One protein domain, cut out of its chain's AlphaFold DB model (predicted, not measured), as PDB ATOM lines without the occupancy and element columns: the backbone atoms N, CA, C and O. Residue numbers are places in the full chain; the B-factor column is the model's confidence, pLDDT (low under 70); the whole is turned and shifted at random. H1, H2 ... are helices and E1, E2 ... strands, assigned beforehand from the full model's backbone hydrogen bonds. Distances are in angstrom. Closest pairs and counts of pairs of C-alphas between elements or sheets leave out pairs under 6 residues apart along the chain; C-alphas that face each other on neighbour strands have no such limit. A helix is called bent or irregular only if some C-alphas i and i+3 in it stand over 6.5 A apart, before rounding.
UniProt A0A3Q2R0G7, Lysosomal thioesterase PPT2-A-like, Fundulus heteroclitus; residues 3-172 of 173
ATOM      1  N   PHE A   3      20.349  40.294  57.109       98.38
ATOM      2  CA  PHE A   3      21.720  40.078  56.682       98.38
ATOM      3  C   PHE A   3      21.794  40.360  55.180       98.38
ATOM      4  O   PHE A   3      21.117  39.702  54.392       98.38
ATOM      5  N   ILE A   4      22.587  41.362  54.803       98.62
ATOM      6  CA  ILE A   4      22.851  41.725  53.411       98.62
ATOM      7  C   ILE A   4      24.250  41.216  53.055       98.62
ATOM      8  O   ILE A   4      25.244  41.737  53.556       98.62
ATOM      9  N   ALA A   5      24.316  40.190  52.211       98.56
ATOM     10  CA  ALA A   5      25.548  39.675  51.633       98.56
ATOM     11  C   ALA A   5      25.819  40.417  50.318       98.56
ATOM     12  O   ALA A   5      25.149  40.181  49.311       98.56
ATOM     13  N   LEU A   6      26.766  41.355  50.349       98.62
ATOM     14  CA  LEU A   6      27.122  42.196  49.209       98.62
ATOM     15  C   LEU A   6      28.305  41.577  48.456       98.62
ATOM     16  O   LEU A   6      29.436  41.661  48.926       98.62
ATOM     17  N   SER A   7      28.021  40.922  47.330       98.19
ATOM     18  CA  SER A   7      28.973  40.213  46.461       98.19
ATOM     19  C   SER A   7      29.992  39.352  47.215       98.19
ATOM     20  O   SER A   7      31.204  39.453  47.045       98.19
ATOM     21  N   SER A   8      29.494  38.540  48.147       98.12
ATOM     22  CA  SER A   8      30.330  37.655  48.966       98.12
ATOM     23  C   SER A   8      30.503  36.289  48.285       98.12
ATOM     24  O   SER A   8      29.574  35.846  47.618       98.12
ATOM     25  N   PRO A   9      31.623  35.566  48.456       97.94
ATOM     26  CA  PRO A   9      31.771  34.200  47.948       97.94
ATOM     27  C   PRO A   9      31.044  33.197  48.865       97.94
ATOM     28  O   PRO A   9      31.680  32.406  49.559       97.94
ATOM     29  N   LEU A  10      29.707  33.247  48.934       98.56
ATOM     30  CA  LEU A  10      28.924  32.483  49.923       98.56
ATOM     31  C   LEU A  10      29.066  30.963  49.767       98.56
ATOM     32  O   LEU A  10      29.009  30.248  50.764       98.56
ATOM     33  N   ALA A  11      29.271  30.471  48.543       98.31
ATOM     34  CA  ALA A  11      29.577  29.066  48.273       98.31
ATOM     35  C   ALA A  11      31.079  28.811  48.032       98.31
ATOM     36  O   ALA A  11      31.453  27.732  47.581       98.31
ATOM     37  N   GLY A  12      31.941  29.779  48.351       98.06
ATOM     38  CA  GLY A  12      33.388  29.711  48.162       98.06
ATOM     39  C   GLY A  12      33.892  30.387  46.889       98.06
ATOM     40  O   GLY A  12      33.136  31.029  46.158       98.06
ATOM     41  N   GLN A  13      35.193  30.255  46.646       96.94
ATOM     42  CA  GLN A  13      35.919  30.850  45.524       96.94
ATOM     43  C   GLN A  13      36.721  29.776  44.784       96.94
ATOM     44  O   GLN A  13      37.378  28.951  45.419       96.94
ATOM     45  N   TYR A  14      36.706  29.830  43.452       95.88
ATOM     46  CA  TYR A  14      37.585  29.053  42.581       95.88
ATOM     47  C   TYR A  14      37.808  29.769  41.241       95.88
ATOM     48  O   TYR A  14      37.005  29.656  40.315       95.88
ATOM     49  N   GLY A  15      38.898  30.528  41.121       90.12
ATOM     50  CA  GLY A  15      39.226  31.240  39.883       90.12
ATOM     51  C   GLY A  15      40.541  32.005  39.941       90.12
ATOM     52  O   GLY A  15      40.998  32.365  41.024       90.12
ATOM     53  N   ASP A  16      41.118  32.260  38.767       82.44
ATOM     54  CA  ASP A  16      42.314  33.082  38.586       82.44
ATOM     55  C   ASP A  16      41.899  34.549  38.433       82.44
ATOM     56  O   ASP A  16      41.458  34.975  37.369       82.44
ATOM     57  N   THR A  17      41.989  35.324  39.513       74.00
ATOM     58  CA  THR A  17      41.682  36.765  39.504       74.00
ATOM     59  C   THR A  17      42.921  37.572  39.869       74.00
ATOM     60  O   THR A  17      43.818  37.066  40.543       74.00
ATOM     61  N   ASP A  18      42.965  38.855  39.507       71.44
ATOM     62  CA  ASP A  18      44.076  39.746  39.887       71.44
ATOM     63  C   ASP A  18      44.291  39.799  41.412       71.44
ATOM     64  O   ASP A  18      45.405  39.991  41.901       71.44
ATOM     65  N   TYR A  19      43.221  39.608  42.189       69.56
ATOM     66  CA  TYR A  19      43.288  39.506  43.646       69.56
ATOM     67  C   TYR A  19      43.918  38.190  44.104       69.56
ATOM     68  O   TYR A  19      44.731  38.195  45.028       69.56
ATOM     69  N   MET A  20      43.598  37.084  43.433       70.00
ATOM     70  CA  MET A  20      44.239  35.793  43.674       70.00
ATOM     71  C   MET A  20      45.721  35.824  43.306       70.00
ATOM     72  O   MET A  20      46.535  35.385  44.108       70.00
ATOM     73  N   MET A  21      46.094  36.433  42.178       68.94
ATOM     74  CA  MET A  21      47.500  36.593  41.785       68.94
ATOM     75  C   MET A  21      48.308  37.426  42.791       68.94
ATOM     76  O   MET A  21      49.506  37.214  42.944       68.94
ATOM     77  N   LYS A  22      47.672  38.358  43.517       70.31
ATOM     78  CA  LYS A  22      48.322  39.076  44.629       70.31
ATOM     79  C   LYS A  22      48.529  38.193  45.859       70.31
ATOM     80  O   LYS A  22      49.556  38.323  46.519       70.31
ATOM     81  N   ALA A  23      47.550  37.353  46.196       68.38
ATOM     82  CA  ALA A  23      47.616  36.465  47.357       68.38
ATOM     83  C   ALA A  23      48.559  35.272  47.124       68.38
ATOM     84  O   ALA A  23      49.282  34.868  48.030       68.38
ATOM     85  N   PHE A  24      48.577  34.753  45.897       74.19
ATOM     86  CA  PHE A  24      49.375  33.612  45.469       74.19
ATOM     87  C   PHE A  24      50.060  33.935  44.135       74.19
ATOM     88  O   PHE A  24      49.614  33.474  43.079       74.19
ATOM     89  N   PRO A  25      51.139  34.742  44.163       65.94
ATOM     90  CA  PRO A  25      51.928  35.012  42.971       65.94
ATOM     91  C   PRO A  25      52.377  33.681  42.359       65.94
ATOM     92  O   PRO A  25      52.797  32.778  43.082       65.94
ATOM     93  N   ASP A  26      52.235  33.543  41.044       65.00
ATOM     94  CA  ASP A  26      52.663  32.372  40.264       65.00
ATOM     95  C   ASP A  26      51.869  31.064  40.477       65.00
ATOM     96  O   ASP A  26      52.232  30.032  39.908       65.00
ATOM     97  N   SER A  27      50.767  31.073  41.240       67.25
ATOM     98  CA  SER A  27      49.908  29.888  41.411       67.25
ATOM     99  C   SER A  27      48.662  29.964  40.531       67.25
ATOM    100  O   SER A  27      47.800  30.811  40.745       67.25
ATOM    101  N   LEU A  28      48.538  29.039  39.574       80.88
ATOM    102  CA  LEU A  28      47.263  28.782  38.896       80.88
ATOM    103  C   LEU A  28      46.247  28.237  39.907       80.88
ATOM    104  O   LEU A  28      46.628  27.491  40.816       80.88
ATOM    105  N   LYS A  29      44.956  28.535  39.717       85.12
ATOM    106  CA  LYS A  29      43.847  28.056  40.563       85.12
ATOM    107  C   LYS A  29      43.944  26.556  40.860       85.12
ATOM    108  O   LYS A  29      43.713  26.131  41.987       85.12
ATOM    109  N   GLU A  30      44.380  25.761  39.885       86.44
ATOM    110  CA  GLU A  30      44.526  24.304  39.989       86.44
ATOM    111  C   GLU A  30      45.558  23.843  41.029       86.44
ATOM    112  O   GLU A  30      45.505  22.691  41.443       86.44
ATOM    113  N   TYR A  31      46.476  24.706  41.477       90.12
ATOM    114  CA  TYR A  31      47.515  24.377  42.462       90.12
ATOM    115  C   TYR A  31      47.292  25.017  43.836       90.12
ATOM    116  O   TYR A  31      47.959  24.640  44.800       90.12
ATOM    117  N   VAL A  32      46.341  25.948  43.962       92.06
ATOM    118  CA  VAL A  32      46.054  26.653  45.225       92.06
ATOM    119  C   VAL A  32      45.672  25.674  46.342       92.06
ATOM    120  O   VAL A  32      46.007  25.903  47.503       92.06
ATOM    121  N   TYR A  33      45.055  24.536  46.012       94.12
ATOM    122  CA  TYR A  33      44.705  23.497  46.985       94.12
ATOM    123  C   TYR A  33      45.924  22.957  47.762       94.12
ATOM    124  O   TYR A  33      45.802  22.679  48.955       94.12
ATOM    125  N   LEU A  34      47.108  22.873  47.136       93.81
ATOM    126  CA  LEU A  34      48.350  22.423  47.787       93.81
ATOM    127  C   LEU A  34      48.773  23.381  48.903       93.81
ATOM    128  O   LEU A  34      49.267  22.955  49.949       93.81
ATOM    129  N   LEU A  35      48.554  24.677  48.678       92.56
ATOM    130  CA  LEU A  35      48.831  25.725  49.650       92.56
ATOM    131  C   LEU A  35      47.741  25.791  50.714       92.56
ATOM    132  O   LEU A  35      48.068  25.944  51.885       92.56
ATOM    133  N   CYS A  36      46.474  25.650  50.323       94.88
ATOM    134  CA  CYS A  36      45.339  25.911  51.195       94.88
ATOM    135  C   CYS A  36      44.915  24.734  52.069       94.88
ATOM    136  O   CYS A  36      44.562  24.947  53.226       94.88
ATOM    137  N   TYR A  37      44.938  23.498  51.574       96.56
ATOM    138  CA  TYR A  37      44.370  22.343  52.282       96.56
ATOM    139  C   TYR A  37      45.394  21.625  53.167       96.56
ATOM    140  O   TYR A  37      45.439  20.400  53.260       96.56
ATOM    141  N   ASN A  38      46.207  22.415  53.863       95.19
ATOM    142  CA  ASN A  38      47.103  21.964  54.918       95.19
ATOM    143  C   ASN A  38      46.985  22.898  56.134       95.19
ATOM    144  O   ASN A  38      46.401  23.977  56.057       95.19
ATOM    145  N   LYS A  39      47.566  22.486  57.267       94.25
ATOM    146  CA  LYS A  39      47.421  23.199  58.544       94.25
ATOM    147  C   LYS A  39      47.869  24.664  58.489       94.25
ATOM    148  O   LYS A  39      47.212  25.491  59.098       94.25
ATOM    149  N   MET A  40      48.970  24.967  57.799       94.19
ATOM    150  CA  MET A  40      49.476  26.342  57.688       94.19
ATOM    151  C   MET A  40      48.657  27.156  56.681       94.19
ATOM    152  O   MET A  40      48.432  28.343  56.881       94.19
ATOM    153  N   GLY A  41      48.180  26.513  55.611       93.50
ATOM    154  CA  GLY A  41      47.309  27.126  54.612       93.50
ATOM    155  C   GLY A  41      46.013  27.667  55.196       93.50
ATOM    156  O   GLY A  41      45.600  28.767  54.857       93.50
ATOM    157  N   GLN A  42      45.406  26.924  56.118       95.69
ATOM    158  CA  GLN A  42      44.177  27.335  56.804       95.69
ATOM    159  C   GLN A  42      44.361  28.495  57.799       95.69
ATOM    160  O   GLN A  42      43.375  28.982  58.334       95.69
ATOM    161  N   ASP A  43      45.585  28.990  58.018       94.38
ATOM    162  CA  ASP A  43      45.803  30.267  58.715       94.38
ATOM    163  C   ASP A  43      45.682  31.480  57.754       94.38
ATOM    164  O   ASP A  43      45.746  32.636  58.182       94.38
ATOM    165  N   ILE A  44      45.503  31.244  56.445       92.44
ATOM    166  CA  ILE A  44      45.307  32.266  55.408       92.44
ATOM    167  C   ILE A  44      43.817  32.367  55.075       92.44
ATOM    168  O   ILE A  44      43.218  31.426  54.562       92.44
ATOM    169  N   SER A  45      43.229  33.550  55.259       93.94
ATOM    170  CA  SER A  45      41.777  33.755  55.126       93.94
ATOM    171  C   SER A  45      41.182  33.354  53.772       93.94
ATOM    172  O   SER A  45      40.039  32.921  53.714       93.94
ATOM    173  N   VAL A  46      41.925  33.478  52.668       92.69
ATOM    174  CA  VAL A  46      41.448  33.051  51.338       92.69
ATOM    175  C   VAL A  46      41.295  31.527  51.261       92.69
ATOM    176  O   VAL A  46      40.391  31.020  50.600       92.69
ATOM    177  N   CYS A  47      42.138  30.782  51.976       95.62
ATOM    178  CA  CYS A  47      42.109  29.325  51.994       95.62
ATOM    179  C   CYS A  47      40.918  28.748  52.763       95.62
ATOM    180  O   CYS A  47      40.501  27.627  52.466       95.62
ATOM    181  N   ASP A  48      40.339  29.513  53.691       97.19
ATOM    182  CA  ASP A  48      39.129  29.133  54.426       97.19
ATOM    183  C   ASP A  48      37.913  28.968  53.505       97.19
ATOM    184  O   ASP A  48      37.021  28.168  53.786       97.19
ATOM    185  N   TYR A  49      37.870  29.686  52.380       96.81
ATOM    186  CA  TYR A  49      36.769  29.619  51.415       96.81
ATOM    187  C   TYR A  49      37.209  29.245  49.995       96.81
ATOM    188  O   TYR A  49      36.389  29.282  49.074       96.81
ATOM    189  N   TRP A  50      38.466  28.829  49.805       97.75
ATOM    190  CA  TRP A  50      38.882  28.182  48.563       97.75
ATOM    191  C   TRP A  50      38.118  26.867  48.408       97.75
ATOM    192  O   TRP A  50      38.254  25.961  49.241       97.75
ATOM    193  N   ASN A  51      37.302  26.764  47.363       97.75
ATOM    194  CA  ASN A  51      36.407  25.638  47.125       97.75
ATOM    195  C   ASN A  51      36.748  24.985  45.782       97.75
ATOM    196  O   ASN A  51      36.149  25.288  44.757       97.75
ATOM    197  N   ASP A  52      37.747  24.109  45.792       97.69
ATOM    198  CA  ASP A  52      38.205  23.409  44.598       97.69
ATOM    199  C   ASP A  52      37.220  22.277  44.216       97.69
ATOM    200  O   ASP A  52      37.044  21.325  44.992       97.69
ATOM    201  N   PRO A  53      36.558  22.341  43.042       97.12
ATOM    202  CA  PRO A  53      35.615  21.312  42.607       97.12
ATOM    203  C   PRO A  53      36.294  20.009  42.155       97.12
ATOM    204  O   PRO A  53      35.616  18.981  42.071       97.12
ATOM    205  N   HIS A  54      37.605  20.023  41.897       97.62
ATOM    206  CA  HIS A  54      38.388  18.882  41.407       97.62
ATOM    207  C   HIS A  54      39.089  18.132  42.542       97.62
ATOM    208  O   HIS A  54      39.240  16.913  42.479       97.62
ATOM    209  N   HIS A  55      39.422  18.831  43.630       97.56
ATOM    210  CA  HIS A  55      40.083  18.272  44.816       97.56
ATOM    211  C   HIS A  55      39.136  18.166  46.018       97.56
ATOM    212  O   HIS A  55      39.445  18.578  47.137       97.56
ATOM    213  N   ARG A  56      37.948  17.582  45.804       97.19
ATOM    214  CA  ARG A  56      36.890  17.494  46.830       97.19
ATOM    215  C   ARG A  56      37.314  16.768  48.105       97.19
ATOM    216  O   ARG A  56      36.894  17.167  49.188       97.19
ATOM    217  N   ALA A  57      38.119  15.712  47.988       97.38
ATOM    218  CA  ALA A  57      38.620  14.985  49.152       97.38
ATOM    219  C   ALA A  57      39.509  15.888  50.021       97.38
ATOM    220  O   ALA A  57      39.259  16.000  51.222       97.38
ATOM    221  N   ASP A  58      40.460  16.592  49.399       97.75
ATOM    222  CA  ASP A  58      41.365  17.516  50.082       97.75
ATOM    223  C   ASP A  58      40.611  18.710  50.675       97.75
ATOM    224  O   ASP A  58      40.844  19.052  51.832       97.75
ATOM    225  N   TYR A  59      39.635  19.272  49.948       97.81
ATOM    226  CA  TYR A  59      38.740  20.316  50.459       97.81
ATOM    227  C   TYR A  59      38.013  19.860  51.731       97.81
ATOM    228  O   TYR A  59      38.093  20.522  52.762       97.81
ATOM    229  N   LEU A  60      37.347  18.701  51.711       97.31
ATOM    230  CA  LEU A  60      36.589  18.211  52.870       97.31
ATOM    231  C   LEU A  60      37.492  17.834  54.057       97.31
ATOM    232  O   LEU A  60      37.094  17.973  55.223       97.31
ATOM    233  N   SER A  61      38.702  17.331  53.804       96.44
ATOM    234  CA  SER A  61      39.626  16.965  54.880       96.44
ATOM    235  C   SER A  61      40.388  18.159  55.450       96.44
ATOM    236  O   SER A  61      40.533  18.240  56.671       96.44
ATOM    237  N   GLY A  62      40.859  19.052  54.580       96.69
ATOM    238  CA  GLY A  62      41.846  20.085  54.872       96.69
ATOM    239  C   GLY A  62      41.267  21.480  55.075       96.69
ATOM    240  O   GLY A  62      41.903  22.262  55.768       96.69
ATOM    241  N   ASN A  63      40.078  21.793  54.545       97.62
ATOM    242  CA  ASN A  63      39.419  23.067  54.821       97.62
ATOM    243  C   ASN A  63      38.681  23.014  56.174       97.62
ATOM    244  O   ASN A  63      37.865  22.123  56.438       97.62
ATOM    245  N   THR A  64      38.990  23.965  57.053       96.44
ATOM    246  CA  THR A  64      38.498  24.038  58.434       96.44
ATOM    247  C   THR A  64      37.411  25.088  58.655       96.44
ATOM    248  O   THR A  64      37.001  25.293  59.797       96.44
ATOM    249  N   PHE A  65      36.902  25.712  57.591       97.62
ATOM    250  CA  PHE A  65      35.898  26.769  57.669       97.62
ATOM    251  C   PHE A  65      34.673  26.489  56.789       97.62
ATOM    252  O   PHE A  65      33.617  26.119  57.314       97.62
ATOM    253  N   LEU A  66      34.784  26.617  55.462       98.25
ATOM    254  CA  LEU A  66      33.626  26.576  54.558       98.25
ATOM    255  C   LEU A  66      32.847  25.238  54.579       98.25
ATOM    256  O   LEU A  66      31.623  25.292  54.729       98.25
ATOM    257  N   PRO A  67      33.480  24.042  54.542       98.06
ATOM    258  CA  PRO A  67      32.750  22.776  54.634       98.06
ATOM    259  C   PRO A  67      32.034  22.579  55.975       98.06
ATOM    260  O   PRO A  67      31.035  21.857  56.032       98.06
ATOM    261  N   LEU A  68      32.539  23.187  57.058       97.88
ATOM    262  CA  LEU A  68      31.873  23.150  58.361       97.88
ATOM    263  C   LEU A  68      30.620  24.028  58.336       97.88
ATOM    264  O   LEU A  68      29.544  23.558  58.691       97.88
ATOM    265  N   LEU A  69      30.732  25.269  57.849       97.31
ATOM    266  CA  LEU A  69      29.595  26.195  57.750       97.31
ATOM    267  C   LEU A  69      28.485  25.664  56.841       97.31
ATOM    268  O   LEU A  69      27.310  25.737  57.196       97.31
ATOM    269  N   ASN A  70      28.855  25.078  55.702       97.88
ATOM    270  CA  ASN A  70      27.907  24.499  54.754       97.88
ATOM    271  C   ASN A  70      27.346  23.144  55.212       97.88
ATOM    272  O   ASN A  70      26.478  22.578  54.544       97.88
ATOM    273  N   GLY A  71      27.828  22.595  56.332       96.94
ATOM    274  CA  GLY A  71      27.437  21.276  56.823       96.94
ATOM    275  C   GLY A  71      27.771  20.140  55.852       96.94
ATOM    276  O   GLY A  71      27.084  19.122  55.835       96.94
ATOM    277  N   GLU A  72      28.810  20.320  55.035       96.94
ATOM    278  CA  GLU A  72      29.352  19.296  54.135       96.94
ATOM    279  C   GLU A  72      30.173  18.255  54.910       96.94
ATOM    280  O   GLU A  72      30.345  17.122  54.461       96.94
ATOM    281  N   LYS A  73      30.653  18.630  56.104       93.81
ATOM    282  CA  LYS A  73      31.373  17.766  57.038       93.81
ATOM    283  C   LYS A  73      30.673  17.742  58.401       93.81
ATOM    284  O   LYS A  73      30.395  18.806  58.954       93.81
ATOM    285  N   PRO A  74      30.439  16.555  58.993       94.00
ATOM    286  CA  PRO A  74      29.891  16.455  60.339       94.00
ATOM    287  C   PRO A  74      30.775  17.140  61.389       94.00
ATOM    288  O   PRO A  74      31.986  16.917  61.435       94.00
ATOM    289  N   HIS A  75      30.163  17.922  62.279       96.06
ATOM    290  CA  HIS A  75      30.811  18.470  63.471       96.06
ATOM    291  C   HIS A  75      29.813  18.604  64.631       96.06
ATOM    292  O   HIS A  75      28.598  18.605  64.435       96.06
ATOM    293  N   MET A  76      30.318  18.727  65.861       97.38
ATOM    294  CA  MET A  76      29.483  18.688  67.074       97.38
ATOM    295  C   MET A  76      28.505  19.865  67.237       97.38
ATOM    296  O   MET A  76      27.620  19.776  68.075       97.38
ATOM    297  N   PHE A  77      28.662  20.939  66.454       97.50
ATOM    298  CA  PHE A  77      27.887  22.185  66.577       97.50
ATOM    299  C   PHE A  77      26.887  22.410  65.433       97.50
ATOM    300  O   PHE A  77      26.341  23.506  65.299       97.50
ATOM    301  N   MET A  78      26.676  21.416  64.559       97.25
ATOM    302  CA  MET A  78      25.836  21.585  63.364       97.25
ATOM    303  C   MET A  78      24.417  22.047  63.706       97.25
ATOM    304  O   MET A  78      23.855  22.902  63.022       97.25
ATOM    305  N   LYS A  79      23.837  21.497  64.780       97.88
ATOM    306  CA  LYS A  79      22.477  21.830  65.209       97.88
ATOM    307  C   LYS A  79      22.391  23.288  65.659       97.88
ATOM    308  O   LYS A  79      21.533  24.023  65.180       97.88
ATOM    309  N   GLU A  80      23.301  23.708  66.529       98.44
ATOM    310  CA  GLU A  80      23.368  25.064  67.067       98.44
ATOM    311  C   GLU A  80      23.633  26.088  65.959       98.44
ATOM    312  O   GLU A  80      23.009  27.148  65.929       98.44
ATOM    313  N   TRP A  81      24.530  25.780  65.018       98.38
ATOM    314  CA  TRP A  81      24.844  26.659  63.888       98.38
ATOM    315  C   TRP A  81      23.638  26.845  62.970       98.38
ATOM    316  O   TRP A  81      23.289  27.981  62.644       98.38
ATOM    317  N   ARG A  82      22.940  25.754  62.635       98.38
ATOM    318  CA  ARG A  82      21.689  25.803  61.872       98.38
ATOM    319  C   ARG A  82      20.612  26.619  62.590       98.38
ATOM    320  O   ARG A  82      19.975  27.474  61.977       98.38
ATOM    321  N   GLU A  83      20.391  26.374  63.880       98.38
ATOM    322  CA  GLU A  83      19.408  27.120  64.678       98.38
ATOM    323  C   GLU A  83      19.735  28.616  64.721       98.38
ATOM    324  O   GLU A  83      18.837  29.447  64.580       98.38
ATOM    325  N   ASN A  84      21.016  28.971  64.833       98.25
ATOM    326  CA  ASN A  84      21.467  30.356  64.806       98.25
ATOM    327  C   ASN A  84      21.266  31.012  63.436       98.25
ATOM    328  O   ASN A  84      20.746  32.128  63.381       98.25
ATOM    329  N   PHE A  85      21.609  30.329  62.341       98.44
ATOM    330  CA  PHE A  85      21.396  30.839  60.984       98.44
ATOM    331  C   PHE A  85      19.911  31.131  60.721       98.44
ATOM    332  O   PHE A  85      19.553  32.192  60.210       98.44
ATOM    333  N   LEU A  86      19.010  30.262  61.186       98.50
ATOM    334  CA  LEU A  86      17.560  30.432  61.028       98.50
ATOM    335  C   LEU A  86      16.948  31.611  61.803       98.50
ATOM    336  O   LEU A  86      15.782  31.956  61.561       98.50
ATOM    337  N   ARG A  87      17.712  32.260  62.694       98.25
ATOM    338  CA  ARG A  87      17.316  33.514  63.361       98.25
ATOM    339  C   ARG A  87      17.404  34.729  62.434       98.25
ATOM    340  O   ARG A  87      16.852  35.780  62.776       98.25
ATOM    341  N   ILE A  88      18.079  34.613  61.285       98.25
ATOM    342  CA  ILE A  88      18.054  35.632  60.232       98.25
ATOM    343  C   ILE A  88      16.598  35.847  59.814       98.25
ATOM    344  O   ILE A  88      15.901  34.889  59.500       98.25
ATOM    345  N   LYS A  89      16.129  37.102  59.832       97.56
ATOM    346  CA  LYS A  89      14.773  37.467  59.377       97.56
ATOM    347  C   LYS A  89      14.729  37.733  57.878       97.56
ATOM    348  O   LYS A  89      13.706  37.517  57.254       97.56
ATOM    349  N   LYS A  90      15.828  38.228  57.313       98.25
ATOM    350  CA  LYS A  90      16.000  38.361  55.870       98.25
ATOM    351  C   LYS A  90      17.441  38.121  55.482       98.25
ATOM    352  O   LYS A  90      18.318  38.760  56.046       98.25
ATOM    353  N   LEU A  91      17.661  37.233  54.524       98.75
ATOM    354  CA  LEU A  91      18.928  37.063  53.830       98.75
ATOM    355  C   LEU A  91      18.798  37.711  52.452       98.75
ATOM    356  O   LEU A  91      18.021  37.251  51.618       98.75
ATOM    357  N   VAL A  92      19.536  38.789  52.224       98.75
ATOM    358  CA  VAL A  92      19.567  39.514  50.951       98.75
ATOM    359  C   VAL A  92      20.910  39.240  50.296       98.75
ATOM    360  O   VAL A  92      21.942  39.623  50.834       98.75
ATOM    361  N   MET A  93      20.892  38.567  49.155       98.81
ATOM    362  CA  MET A  93      22.086  38.138  48.436       98.81
ATOM    363  C   MET A  93      22.233  38.985  47.176       98.81
ATOM    364  O   MET A  93      21.363  38.962  46.302       98.81
ATOM    365  N   ILE A  94      23.303  39.770  47.105       98.88
ATOM    366  CA  ILE A  94      23.560  40.737  46.036       98.88
ATOM    367  C   ILE A  94      24.813  40.297  45.288       98.88
ATOM    368  O   ILE A  94      25.802  39.949  45.921       98.88
ATOM    369  N   GLY A  95      24.775  40.316  43.961       98.62
ATOM    370  CA  GLY A  95      25.914  39.974  43.106       98.62
ATOM    371  C   GLY A  95      25.553  40.120  41.631       98.62
ATOM    372  O   GLY A  95      24.413  40.457  41.300       98.62
ATOM    373  N   GLY A  96      26.500  39.876  40.731       98.38
ATOM    374  CA  GLY A  96      26.250  40.051  39.304       98.38
ATOM    375  C   GLY A  96      27.377  39.571  38.399       98.38
ATOM    376  O   GLY A  96      28.483  39.326  38.875       98.38
ATOM    377  N   PRO A  97      27.095  39.438  37.092       98.00
ATOM    378  CA  PRO A  97      28.001  38.801  36.136       98.00
ATOM    379  C   PRO A  97      29.300  39.573  35.887       98.00
ATOM    380  O   PRO A  97      30.302  38.961  35.534       98.00
ATOM    381  N   ASP A  98      29.287  40.890  36.093       97.75
ATOM    382  CA  ASP A  98      30.415  41.781  35.799       97.75
ATOM    383  C   ASP A  98      31.291  42.078  37.035       97.75
ATOM    384  O   ASP A  98      32.122  42.979  36.991       97.75
ATOM    385  N   ASP A  99      31.119  41.327  38.136       97.19
ATOM    386  CA  ASP A  99      31.894  41.494  39.376       97.19
ATOM    387  C   ASP A  99      33.410  41.376  39.132       97.19
ATOM    388  O   ASP A  99      34.190  42.196  39.611       97.19
ATOM    389  N   GLY A 100      33.830  40.381  38.348       92.44
ATOM    390  CA  GLY A 100      35.225  40.210  37.931       92.44
ATOM    391  C   GLY A 100      36.187  39.684  39.006       92.44
ATOM    392  O   GLY A 100      37.366  39.500  38.709       92.44
ATOM    393  N   VAL A 101      35.728  39.409  40.235       94.38
ATOM    394  CA  VAL A 101      36.556  38.847  41.321       94.38
ATOM    395  C   VAL A 101      35.957  37.554  41.867       94.38
ATOM    396  O   VAL A 101      36.623  36.514  41.887       94.38
ATOM    397  N   ILE A 102      34.696  37.584  42.289       96.69
ATOM    398  CA  ILE A 102      33.997  36.402  42.788       96.69
ATOM    399  C   ILE A 102      33.822  35.415  41.637       96.69
ATOM    400  O   ILE A 102      33.205  35.727  40.620       96.69
ATOM    401  N   THR A 103      34.389  34.219  41.787       96.19
ATOM    402  CA  THR A 103      34.412  33.205  40.730       96.19
ATOM    403  C   THR A 103      33.983  31.845  41.285       96.19
ATOM    404  O   THR A 103      34.666  31.314  42.164       96.19
ATOM    405  N   PRO A 104      32.876  31.263  40.784       97.88
ATOM    406  CA  PRO A 104      31.906  31.885  39.875       97.88
ATOM    407  C   PRO A 104      31.142  33.019  40.583       97.88
ATOM    408  O   PRO A 104      30.907  32.935  41.787       97.88
ATOM    409  N   TRP A 105      30.697  34.051  39.856       98.19
ATOM    410  CA  TRP A 105      29.971  35.187  40.457       98.19
ATOM    411  C   TRP A 105      28.665  34.756  41.145       98.19
ATOM    412  O   TRP A 105      28.226  35.363  42.122       98.19
ATOM    413  N   GLN A 106      28.072  33.647  40.693       98.69
ATOM    414  CA  GLN A 106      26.908  33.014  41.312       98.69
ATOM    415  C   GLN A 106      27.180  32.518  42.737       98.69
ATOM    416  O   GLN A 106      26.224  32.269  43.472       98.69
ATOM    417  N   SER A 107      28.442  32.435  43.173       98.75
ATOM    418  CA  SER A 107      28.787  32.181  44.575       98.75
ATOM    419  C   SER A 107      28.169  33.221  45.507       98.75
ATOM    420  O   SER A 107      27.760  32.880  46.614       98.75
ATOM    421  N   SER A 108      27.940  34.450  45.032       98.75
ATOM    422  CA  SER A 108      27.175  35.471  45.762       98.75
ATOM    423  C   SER A 108      25.711  35.139  45.987       98.75
ATOM    424  O   SER A 108      25.083  35.755  46.843       98.75
ATOM    425  N   HIS A 109      25.177  34.138  45.295       98.69
ATOM    426  CA  HIS A 109      23.825  33.612  45.462       98.69
ATOM    427  C   HIS A 109      23.834  32.125  45.845       98.69
ATOM    428  O   HIS A 109      22.866  31.430  45.559       98.69
ATOM    429  N   TYR A 110      24.906  31.629  46.481       98.75
ATOM    430  CA  TYR A 110      25.118  30.210  46.828       98.75
ATOM    431  C   TYR A 110      25.146  29.236  45.627       98.75
ATOM    432  O   TYR A 110      25.020  28.024  45.807       98.75
ATOM    433  N   GLY A 111      25.308  29.726  44.398       98.69
ATOM    434  CA  GLY A 111      25.605  28.892  43.233       98.69
ATOM    435  C   GLY A 111      27.099  28.573  43.153       98.69
ATOM    436  O   GLY A 111      27.932  29.400  43.505       98.69
ATOM    437  N   PHE A 112      27.468  27.379  42.694       98.75
ATOM    438  CA  PHE A 112      28.878  26.991  42.608       98.75
ATOM    439  C   PHE A 112      29.131  25.916  41.556       98.75
ATOM    440  O   PHE A 112      28.197  25.264  41.090       98.75
ATOM    441  N   TYR A 113      30.394  25.727  41.187       98.50
ATOM    442  CA  TYR A 113      30.816  24.722  40.219       98.50
ATOM    443  C   TYR A 113      30.532  23.287  40.671       98.50
ATOM    444  O   TYR A 113      30.693  22.932  41.839       98.50
ATOM    445  N   ASN A 114      30.161  22.439  39.712       97.44
ATOM    446  CA  ASN A 114      30.320  20.993  39.830       97.44
ATOM    447  C   ASN A 114      31.721  20.551  39.357       97.44
ATOM    448  O   ASN A 114      32.539  21.370  38.949       97.44
ATOM    449  N   ALA A 115      31.977  19.240  39.355       96.31
ATOM    450  CA  ALA A 115      33.257  18.659  38.932       96.31
ATOM    451  C   ALA A 115      33.645  18.935  37.461       96.31
ATOM    452  O   ALA A 115      34.777  18.688  37.068       96.31
ATOM    453  N   SER A 116      32.720  19.414  36.626       97.00
ATOM    454  CA  SER A 116      32.996  19.828  35.242       97.00
ATOM    455  C   SER A 116      33.007  21.352  35.078       97.00
ATOM    456  O   SER A 116      32.906  21.836  33.957       97.00
ATOM    457  N   GLU A 117      33.074  22.103  36.182       96.12
ATOM    458  CA  GLU A 117      33.005  23.572  36.222       96.12
ATOM    459  C   GLU A 117      31.727  24.169  35.603       96.12
ATOM    460  O   GLU A 117      31.669  25.350  35.266       96.12
ATOM    461  N   TYR A 118      30.641  23.393  35.516       97.94
ATOM    462  CA  TYR A 118      29.324  23.971  35.252       97.94
ATOM    463  C   TYR A 118      28.765  24.558  36.542       97.94
ATOM    464  O   TYR A 118      28.754  23.894  37.583       97.94
ATOM    465  N   VAL A 119      28.267  25.791  36.469       98.44
ATOM    466  CA  VAL A 119      27.617  26.434  37.611       98.44
ATOM    467  C   VAL A 119      26.303  25.720  37.920       98.44
ATOM    468  O   VAL A 119      25.406  25.619  37.083       98.44
ATOM    469  N   VAL A 120      26.196  25.232  39.150       98.56
ATOM    470  CA  VAL A 120      24.992  24.648  39.729       98.56
ATOM    471  C   VAL A 120      24.356  25.683  40.649       98.56
ATOM    472  O   VAL A 120      24.957  26.135  41.624       98.56
ATOM    473  N   GLU A 121      23.117  26.051  40.344       98.50
ATOM    474  CA  GLU A 121      22.340  27.012  41.129       98.50
ATOM    475  C   GLU A 121      22.079  26.530  42.562       98.50
ATOM    476  O   GLU A 121      21.941  25.327  42.803       98.50
ATOM    477  N   MET A 122      21.910  27.472  43.499       98.56
ATOM    478  CA  MET A 122      21.684  27.225  44.934       98.56
ATOM    479  C   MET A 122      20.723  26.068  45.218       98.56
ATOM    480  O   MET A 122      21.031  25.180  46.006       98.56
ATOM    481  N   LYS A 123      19.557  26.040  44.557       98.56
ATOM    482  CA  LYS A 123      18.505  25.042  44.829       98.56
ATOM    483  C   LYS A 123      18.898  23.608  44.462       98.56
ATOM    484  O   LYS A 123      18.278  22.659  44.939       98.56
ATOM    485  N   ASN A 124      19.923  23.461  43.627       98.56
ATOM    486  CA  ASN A 124      20.443  22.185  43.154       98.56
ATOM    487  C   ASN A 124      21.710  21.739  43.898       98.56
ATOM    488  O   ASN A 124      22.167  20.618  43.664       98.56
ATOM    489  N   GLN A 125      22.236  22.561  44.810       98.38
ATOM    490  CA  GLN A 125      23.355  22.213  45.683       98.38
ATOM    491  C   GLN A 125      22.928  21.218  46.769       98.38
ATOM    492  O   GLN A 125      21.806  21.272  47.281       98.38
ATOM    493  N   GLU A 126      23.831  20.324  47.169       97.81
ATOM    494  CA  GLU A 126      23.528  19.291  48.171       97.81
ATOM    495  C   GLU A 126      23.237  19.883  49.558       97.81
ATOM    496  O   GLU A 126      22.277  19.464  50.205       97.81
ATOM    497  N   PHE A 127      23.977  20.917  49.984       98.06
ATOM    498  CA  PHE A 127      23.705  21.613  51.250       98.06
ATOM    499  C   PHE A 127      22.294  22.224  51.289       98.06
ATOM    500  O   PHE A 127      21.641  22.239  52.332       98.06
ATOM    501  N   TYR A 128      21.781  22.670  50.137       98.75
ATOM    502  CA  TYR A 128      20.430  23.207  50.024       98.75
ATOM    503  C   TYR A 128      19.391  22.086  50.049       98.75
ATOM    504  O   TYR A 128      18.439  22.142  50.827       98.75
ATOM    505  N   LYS A 129      19.559  21.042  49.225       98.69
ATOM    506  CA  LYS A 129      18.608  19.917  49.161       98.69
ATOM    507  C   LYS A 129      18.423  19.256  50.525       98.69
ATOM    508  O   LYS A 129      17.275  19.005  50.914       98.69
ATOM    509  N   ASN A 130      19.537  19.055  51.230       98.44
ATOM    510  CA  ASN A 130      19.610  18.440  52.552       98.44
ATOM    511  C   ASN A 130      19.341  19.431  53.698       98.44
ATOM    512  O   ASN A 130      19.254  19.011  54.847       98.44
ATOM    513  N   ASP A 131      19.179  20.725  53.394       98.62
ATOM    514  CA  ASP A 131      18.929  21.808  54.354       98.62
ATOM    515  C   ASP A 131      19.921  21.833  55.536       98.62
ATOM    516  O   ASP A 131      19.542  22.061  56.691       98.62
ATOM    517  N   THR A 132      21.201  21.588  55.244       98.38
ATOM    518  CA  THR A 132      22.244  21.282  56.240       98.38
ATOM    519  C   THR A 132      22.405  22.377  57.292       98.38
ATOM    520  O   THR A 132      22.483  22.079  58.482       98.38
ATOM    521  N   PHE A 133      22.381  23.643  56.872       98.50
ATOM    522  CA  PHE A 133      22.473  24.814  57.752       98.50
ATOM    523  C   PHE A 133      21.207  25.688  57.751       98.50
ATOM    524  O   PHE A 133      21.189  26.755  58.358       98.50
ATOM    525  N   GLY A 134      20.115  25.228  57.128       98.56
ATOM    526  CA  GLY A 134      18.814  25.908  57.171       98.56
ATOM    527  C   GLY A 134      18.503  26.841  55.994       98.56
ATOM    528  O   GLY A 134      17.491  27.541  56.042       98.56
ATOM    529  N   LEU A 135      19.323  26.878  54.938       98.75
ATOM    530  CA  LEU A 135      19.095  27.749  53.775       98.75
ATOM    531  C   LEU A 135      17.786  27.451  53.034       98.75
ATOM    532  O   LEU A 135      17.072  28.379  52.659       98.75
ATOM    533  N   LYS A 136      17.434  26.173  52.855       98.81
ATOM    534  CA  LYS A 136      16.175  25.775  52.210       98.81
ATOM    535  C   LYS A 136      14.981  26.093  53.099       98.81
ATOM    536  O   LYS A 136      13.956  26.539  52.592       98.81
ATOM    537  N   THR A 137      15.112  25.924  54.414       98.81
ATOM    538  CA  THR A 137      14.093  26.374  55.374       98.81
ATOM    539  C   THR A 137      13.903  27.895  55.316       98.81
ATOM    540  O   THR A 137      12.767  28.368  55.311       98.81
ATOM    541  N   LEU A 138      14.989  28.669  55.237       98.50
ATOM    542  CA  LEU A 138      14.938  30.128  55.136       98.50
ATOM    543  C   LEU A 138      14.300  30.591  53.812       98.50
ATOM    544  O   LEU A 138      13.461  31.492  53.825       98.50
ATOM    545  N   ASP A 139      14.640  29.945  52.689       98.75
ATOM    546  CA  ASP A 139      14.032  30.213  51.375       98.75
ATOM    547  C   ASP A 139      12.539  29.865  51.364       98.75
ATOM    548  O   ASP A 139      11.716  30.681  50.958       98.75
ATOM    549  N   ALA A 140      12.158  28.697  51.892       98.69
ATOM    550  CA  ALA A 140      10.762  28.260  51.959       98.69
ATOM    551  C   ALA A 140       9.888  29.166  52.845       98.69
ATOM    552  O   ALA A 140       8.694  29.307  52.587       98.69
ATOM    553  N   ARG A 141      10.478  29.813  53.860       98.12
ATOM    554  CA  ARG A 141       9.811  30.843  54.678       98.12
ATOM    555  C   ARG A 141       9.585  32.153  53.913       98.12
ATOM    556  O   ARG A 141       8.890  33.035  54.405       98.12
ATOM    557  N   GLY A 142      10.162  32.276  52.719       98.31
ATOM    558  CA  GLY A 142      10.149  33.484  51.914       98.31
ATOM    559  C   GLY A 142      11.147  34.522  52.404       98.31
ATOM    560  O   GLY A 142      10.979  35.688  52.067       98.31
ATOM    561  N   ASP A 143      12.168  34.140  53.184       98.50
ATOM    562  CA  ASP A 143      13.112  35.055  53.839       98.50
ATOM    563  C   ASP A 143      14.450  35.225  53.111       98.50
ATOM    564  O   ASP A 143      15.300  36.004  53.540       98.50
ATOM    565  N   VAL A 144      14.602  34.593  51.954       98.62
ATOM    566  CA  VAL A 144      15.707  34.841  51.025       98.62
ATOM    567  C   VAL A 144      15.259  35.858  49.968       98.62
ATOM    568  O   VAL A 144      14.117  35.844  49.515       98.62
ATOM    569  N   SER A 145      16.129  36.798  49.608       98.44
ATOM    570  CA  SER A 145      15.944  37.725  48.490       98.44
ATOM    571  C   SER A 145      17.223  37.760  47.672       98.44
ATOM    572  O   SER A 145      18.294  38.004  48.218       98.44
ATOM    573  N   VAL A 146      17.106  37.576  46.362       98.50
ATOM    574  CA  VAL A 146      18.225  37.703  45.422       98.50
ATOM    575  C   VAL A 146      18.115  39.045  44.705       98.50
ATOM    576  O   VAL A 146      17.028  39.419  44.266       98.50
ATOM    577  N   CYS A 147      19.224  39.772  44.598       98.50
ATOM    578  CA  CYS A 147      19.353  40.954  43.752       98.50
ATOM    579  C   CYS A 147      20.517  40.740  42.781       98.50
ATOM    580  O   CYS A 147      21.661  40.594  43.212       98.50
ATOM    581  N   VAL A 148      20.214  40.704  41.484       98.50
ATOM    582  CA  VAL A 148      21.221  40.619  40.419       98.50
ATOM    583  C   VAL A 148      21.386  42.005  39.808       98.50
ATOM    584  O   VAL A 148      20.392  42.607  39.406       98.50
ATOM    585  N   GLN A 149      22.620  42.492  39.700       98.19
ATOM    586  CA  GLN A 149      22.923  43.763  39.038       98.19
ATOM    587  C   GLN A 149      24.082  43.569  38.054       98.19
ATOM    588  O   GLN A 149      25.166  43.151  38.442       98.19
ATOM    589  N   SER A 150      23.863  43.868  36.777       97.75
ATOM    590  CA  SER A 150      24.925  43.897  35.764       97.75
ATOM    591  C   SER A 150      25.661  45.240  35.761       97.75
ATOM    592  O   SER A 150      25.121  46.253  36.215       97.75
ATOM    593  N   GLY A 151      26.860  45.261  35.186       97.75
ATOM    594  CA  GLY A 151      27.691  46.451  35.000       97.75
ATOM    595  C   GLY A 151      28.325  46.980  36.287       97.75
ATOM    596  O   GLY A 151      28.585  48.177  36.380       97.75
ATOM    597  N   VAL A 152      28.520  46.123  37.293       98.25
ATOM    598  CA  VAL A 152      29.125  46.495  38.577       98.25
ATOM    599  C   VAL A 152      30.333  45.609  38.839       98.25
ATOM    600  O   VAL A 152      30.182  44.425  39.124       98.25
ATOM    601  N   GLU A 153      31.518  46.207  38.772       97.38
ATOM    602  CA  GLU A 153      32.765  45.559  39.182       97.38
ATOM    603  C   GLU A 153      32.809  45.381  40.706       97.38
ATOM    604  O   GLU A 153      32.208  46.158  41.456       97.38
ATOM    605  N   HIS A 154      33.588  44.407  41.183       96.62
ATOM    606  CA  HIS A 154      33.661  44.023  42.593       96.62
ATOM    607  C   HIS A 154      33.930  45.202  43.540       96.62
ATOM    608  O   HIS A 154      33.327  45.341  44.606       96.62
ATOM    609  N   THR A 155      34.821  46.106  43.139       96.62
ATOM    610  CA  THR A 155      35.205  47.295  43.911       96.62
ATOM    611  C   THR A 155      34.113  48.362  43.977       96.62
ATOM    612  O   THR A 155      34.203  49.263  44.810       96.62
ATOM    613  N   HIS A 156      33.069  48.266  43.153       98.00
ATOM    614  CA  HIS A 156      32.029  49.282  43.017       98.00
ATOM    615  C   HIS A 156      30.694  48.912  43.681       98.00
ATOM    616  O   HIS A 156      29.824  49.773  43.806       98.00
ATOM    617  N   TRP A 157      30.515  47.684  44.182       98.31
ATOM    618  CA  TRP A 157      29.258  47.260  44.825       98.31
ATOM    619  C   TRP A 157      28.786  48.177  45.955       98.31
ATOM    620  O   TRP A 157      27.593  48.435  46.092       98.31
ATOM    621  N   HIS A 158      29.719  48.677  46.763       97.25
ATOM    622  CA  HIS A 158      29.436  49.499  47.942       97.25
ATOM    623  C   HIS A 158      29.436  51.010  47.655       97.25
ATOM    624  O   HIS A 158      29.111  51.797  48.541       97.25
ATOM    625  N   SER A 159      29.799  51.426  46.440       97.75
ATOM    626  CA  SER A 159      29.878  52.831  46.014       97.75
ATOM    627  C   SER A 159      28.936  53.161  44.848       97.75
ATOM    628  O   SER A 159      28.927  54.286  44.348       97.75
ATOM    629  N   ASN A 160      28.096  52.206  44.437       98.19
ATOM    630  CA  ASN A 160      27.126  52.366  43.363       98.19
ATOM    631  C   ASN A 160      25.725  52.693  43.917       98.19
ATOM    632  O   ASN A 160      25.085  51.870  44.577       98.19
ATOM    633  N   ILE A 161      25.216  53.894  43.611       97.88
ATOM    634  CA  ILE A 161      23.901  54.354  44.087       97.88
ATOM    635  C   ILE A 161      22.745  53.489  43.569       97.88
ATOM    636  O   ILE A 161      21.782  53.253  44.291       97.88
ATOM    637  N   THR A 162      22.853  52.959  42.350       97.88
ATOM    638  CA  THR A 162      21.845  52.060  41.779       97.88
ATOM    639  C   THR A 162      21.779  50.752  42.562       97.88
ATOM    640  O   THR A 162      20.680  50.292  42.863       97.88
ATOM    641  N   VAL A 163      22.924  50.188  42.970       98.44
ATOM    642  CA  VAL A 163      22.956  49.012  43.862       98.44
ATOM    643  C   VAL A 163      22.294  49.337  45.198       98.44
ATOM    644  O   VAL A 163      21.457  48.565  45.667       98.44
ATOM    645  N   PHE A 164      22.627  50.481  45.800       98.50
ATOM    646  CA  PHE A 164      22.045  50.888  47.077       98.50
ATOM    647  C   PHE A 164      20.515  50.984  47.001       98.50
ATOM    648  O   PHE A 164      19.820  50.288  47.744       98.50
ATOM    649  N   THR A 165      19.990  51.779  46.069       98.00
ATOM    650  CA  THR A 165      18.547  52.013  45.920       98.00
ATOM    651  C   THR A 165      17.796  50.738  45.533       98.00
ATOM    652  O   THR A 165      16.750  50.435  46.106       98.00
ATOM    653  N   ASN A 166      18.329  49.937  44.605       97.69
ATOM    654  CA  ASN A 166      17.617  48.755  44.109       97.69
ATOM    655  C   ASN A 166      17.687  47.565  45.075       97.69
ATOM    656  O   ASN A 166      16.706  46.828  45.233       97.69
ATOM    657  N   CYS A 167      18.847  47.345  45.698       98.12
ATOM    658  CA  CYS A 167      19.146  46.097  46.393       98.12
ATOM    659  C   CYS A 167      19.251  46.225  47.916       98.12
ATOM    660  O   CYS A 167      19.089  45.205  48.584       98.12
ATOM    661  N   ILE A 168      19.520  47.414  48.472       98.25
ATOM    662  CA  ILE A 168      19.894  47.587  49.890       98.25
ATOM    663  C   ILE A 168      18.847  48.387  50.670       98.25
ATOM    664  O   ILE A 168      18.387  47.919  51.709       98.25
ATOM    665  N   GLU A 169      18.457  49.566  50.179       97.75
ATOM    666  CA  GLU A 169      17.728  50.601  50.932       97.75
ATOM    667  C   GLU A 169      16.492  50.070  51.674       97.75
ATOM    668  O   GLU A 169      16.354  50.261  52.882       97.75
ATOM    669  N   LYS A 170      15.636  49.305  50.984       96.56
ATOM    670  CA  LYS A 170      14.398  48.743  51.557       96.56
ATOM    671  C   LYS A 170      14.607  47.757  52.716       96.56
ATOM    672  O   LYS A 170      13.639  47.389  53.376       96.56
ATOM    673  N   TRP A 171      15.832  47.283  52.936       96.88
ATOM    674  CA  TRP A 171      16.160  46.268  53.938       96.88
ATOM    675  C   TRP A 171      16.844  46.821  55.188       96.88
ATOM    676  O   TRP A 171      17.093  46.050  56.118       96.88
ATOM    677  N   LEU A 172      17.143  48.124  55.215       95.19
ATOM    678  CA  LEU A 172      17.802  48.815  56.330       95.19
ATOM    679  C   LEU A 172      16.829  49.274  57.436       95.19
ATOM    680  O   LEU A 172      17.212  50.072  58.291       95.19
TER     681      LEU A 172
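AT A GLANCE: This is residues 3 to 172 of the 173 residues of the protein "Lysosomal thioesterase PPT2-A-like" of Fundulus heteroclitus (UniProt A0A3Q2R0G7). A small sheet of three strands stands at one end, held between H9 over one face and the short H6 over the other, while H1, H2 and H3 lie with long loops at the far end. H4 and H5 lead from H3 back toward the sheet, and H7 and H8 lie on that same side. The printed part has 170 residues, with nine named helices and three named strands in the order E1 H1 H2 H3 H4 H5 E2 H6 H7 H8 E3 H9; the sheet, E1 E2 E3, is parallel. The class is mixed, helices and strands, with under half of the residues in named elements. The whole is compact, with a radius of gyration of the C-alphas of 16.0 A and spans of 43 by 37 by 28 A.

HOW THE PARTS SIT: Start at edge strand E1, residues 3 to 6; E2, residues 90 to 95, is its parallel neighbour at 1 degree, with N 5 and O 92 within hydrogen-bond range at 2.8 A. E3, residues 144 to 148, is parallel to E2 at 19 degrees, with N 145 and O 91 in range at 2.8 A. H6, residues 105 to 109, is over E2 at a height over the sheet of 7.8 A; their closest C-alphas are Gly 95 and Ser 108, 5.4 A. On the opposite face, H9, residues 161 to 171, runs along the strands at 10.1 A height; its closest C-alphas with E3 are Cys 167 and Cys 147, 5.8 A. H8, residues 135 to 140, only grazes the sheet; it and H7, residues 126 to 129, only just touch, with 3 pairs of C-alphas within 8 A, only at the corner. H4, residues 66 to 69, is close but not clearly touching H5, residues 78 to 85, and H3, residues 56 to 62. H2, residues 29 to 36, and H3 only just touch, with 3 pairs within 8 A; H1, residues 18 to 23, touches no helix. In H1, H3, H5 and H8 every O i to N i+4 pair is within range, against 1 of 4 in H2, with 4 of 5 O i to N i+3, 0 of 1 in H6, with 2 of 2, and 4 of 7 in H9; H4 and H7 are too short.

IN THESE COORDINATES: Find C-alpha 3 at (21.720, 40.078, 56.682), where E1 begins. E2 spans 16.2 A, E3 13.3 A and H9 14.9 A, ending at C-alpha 171, (16.160, 46.268, 53.938). H2 and H9 are irregular, with C-alphas 30 and 33 7.0 A apart and 167 and 170 7.5 A apart.

THE WHOLE: The farthest C-alphas, Asp 26 and Arg 141, are 45.2 A apart. The printed part has no cut; the links E1 to H1, H2 to H3, H6 to H7 and E3 to H9 are long. Residues 19, 21, 23 and 25 to 27 are under 70 in pLDDT.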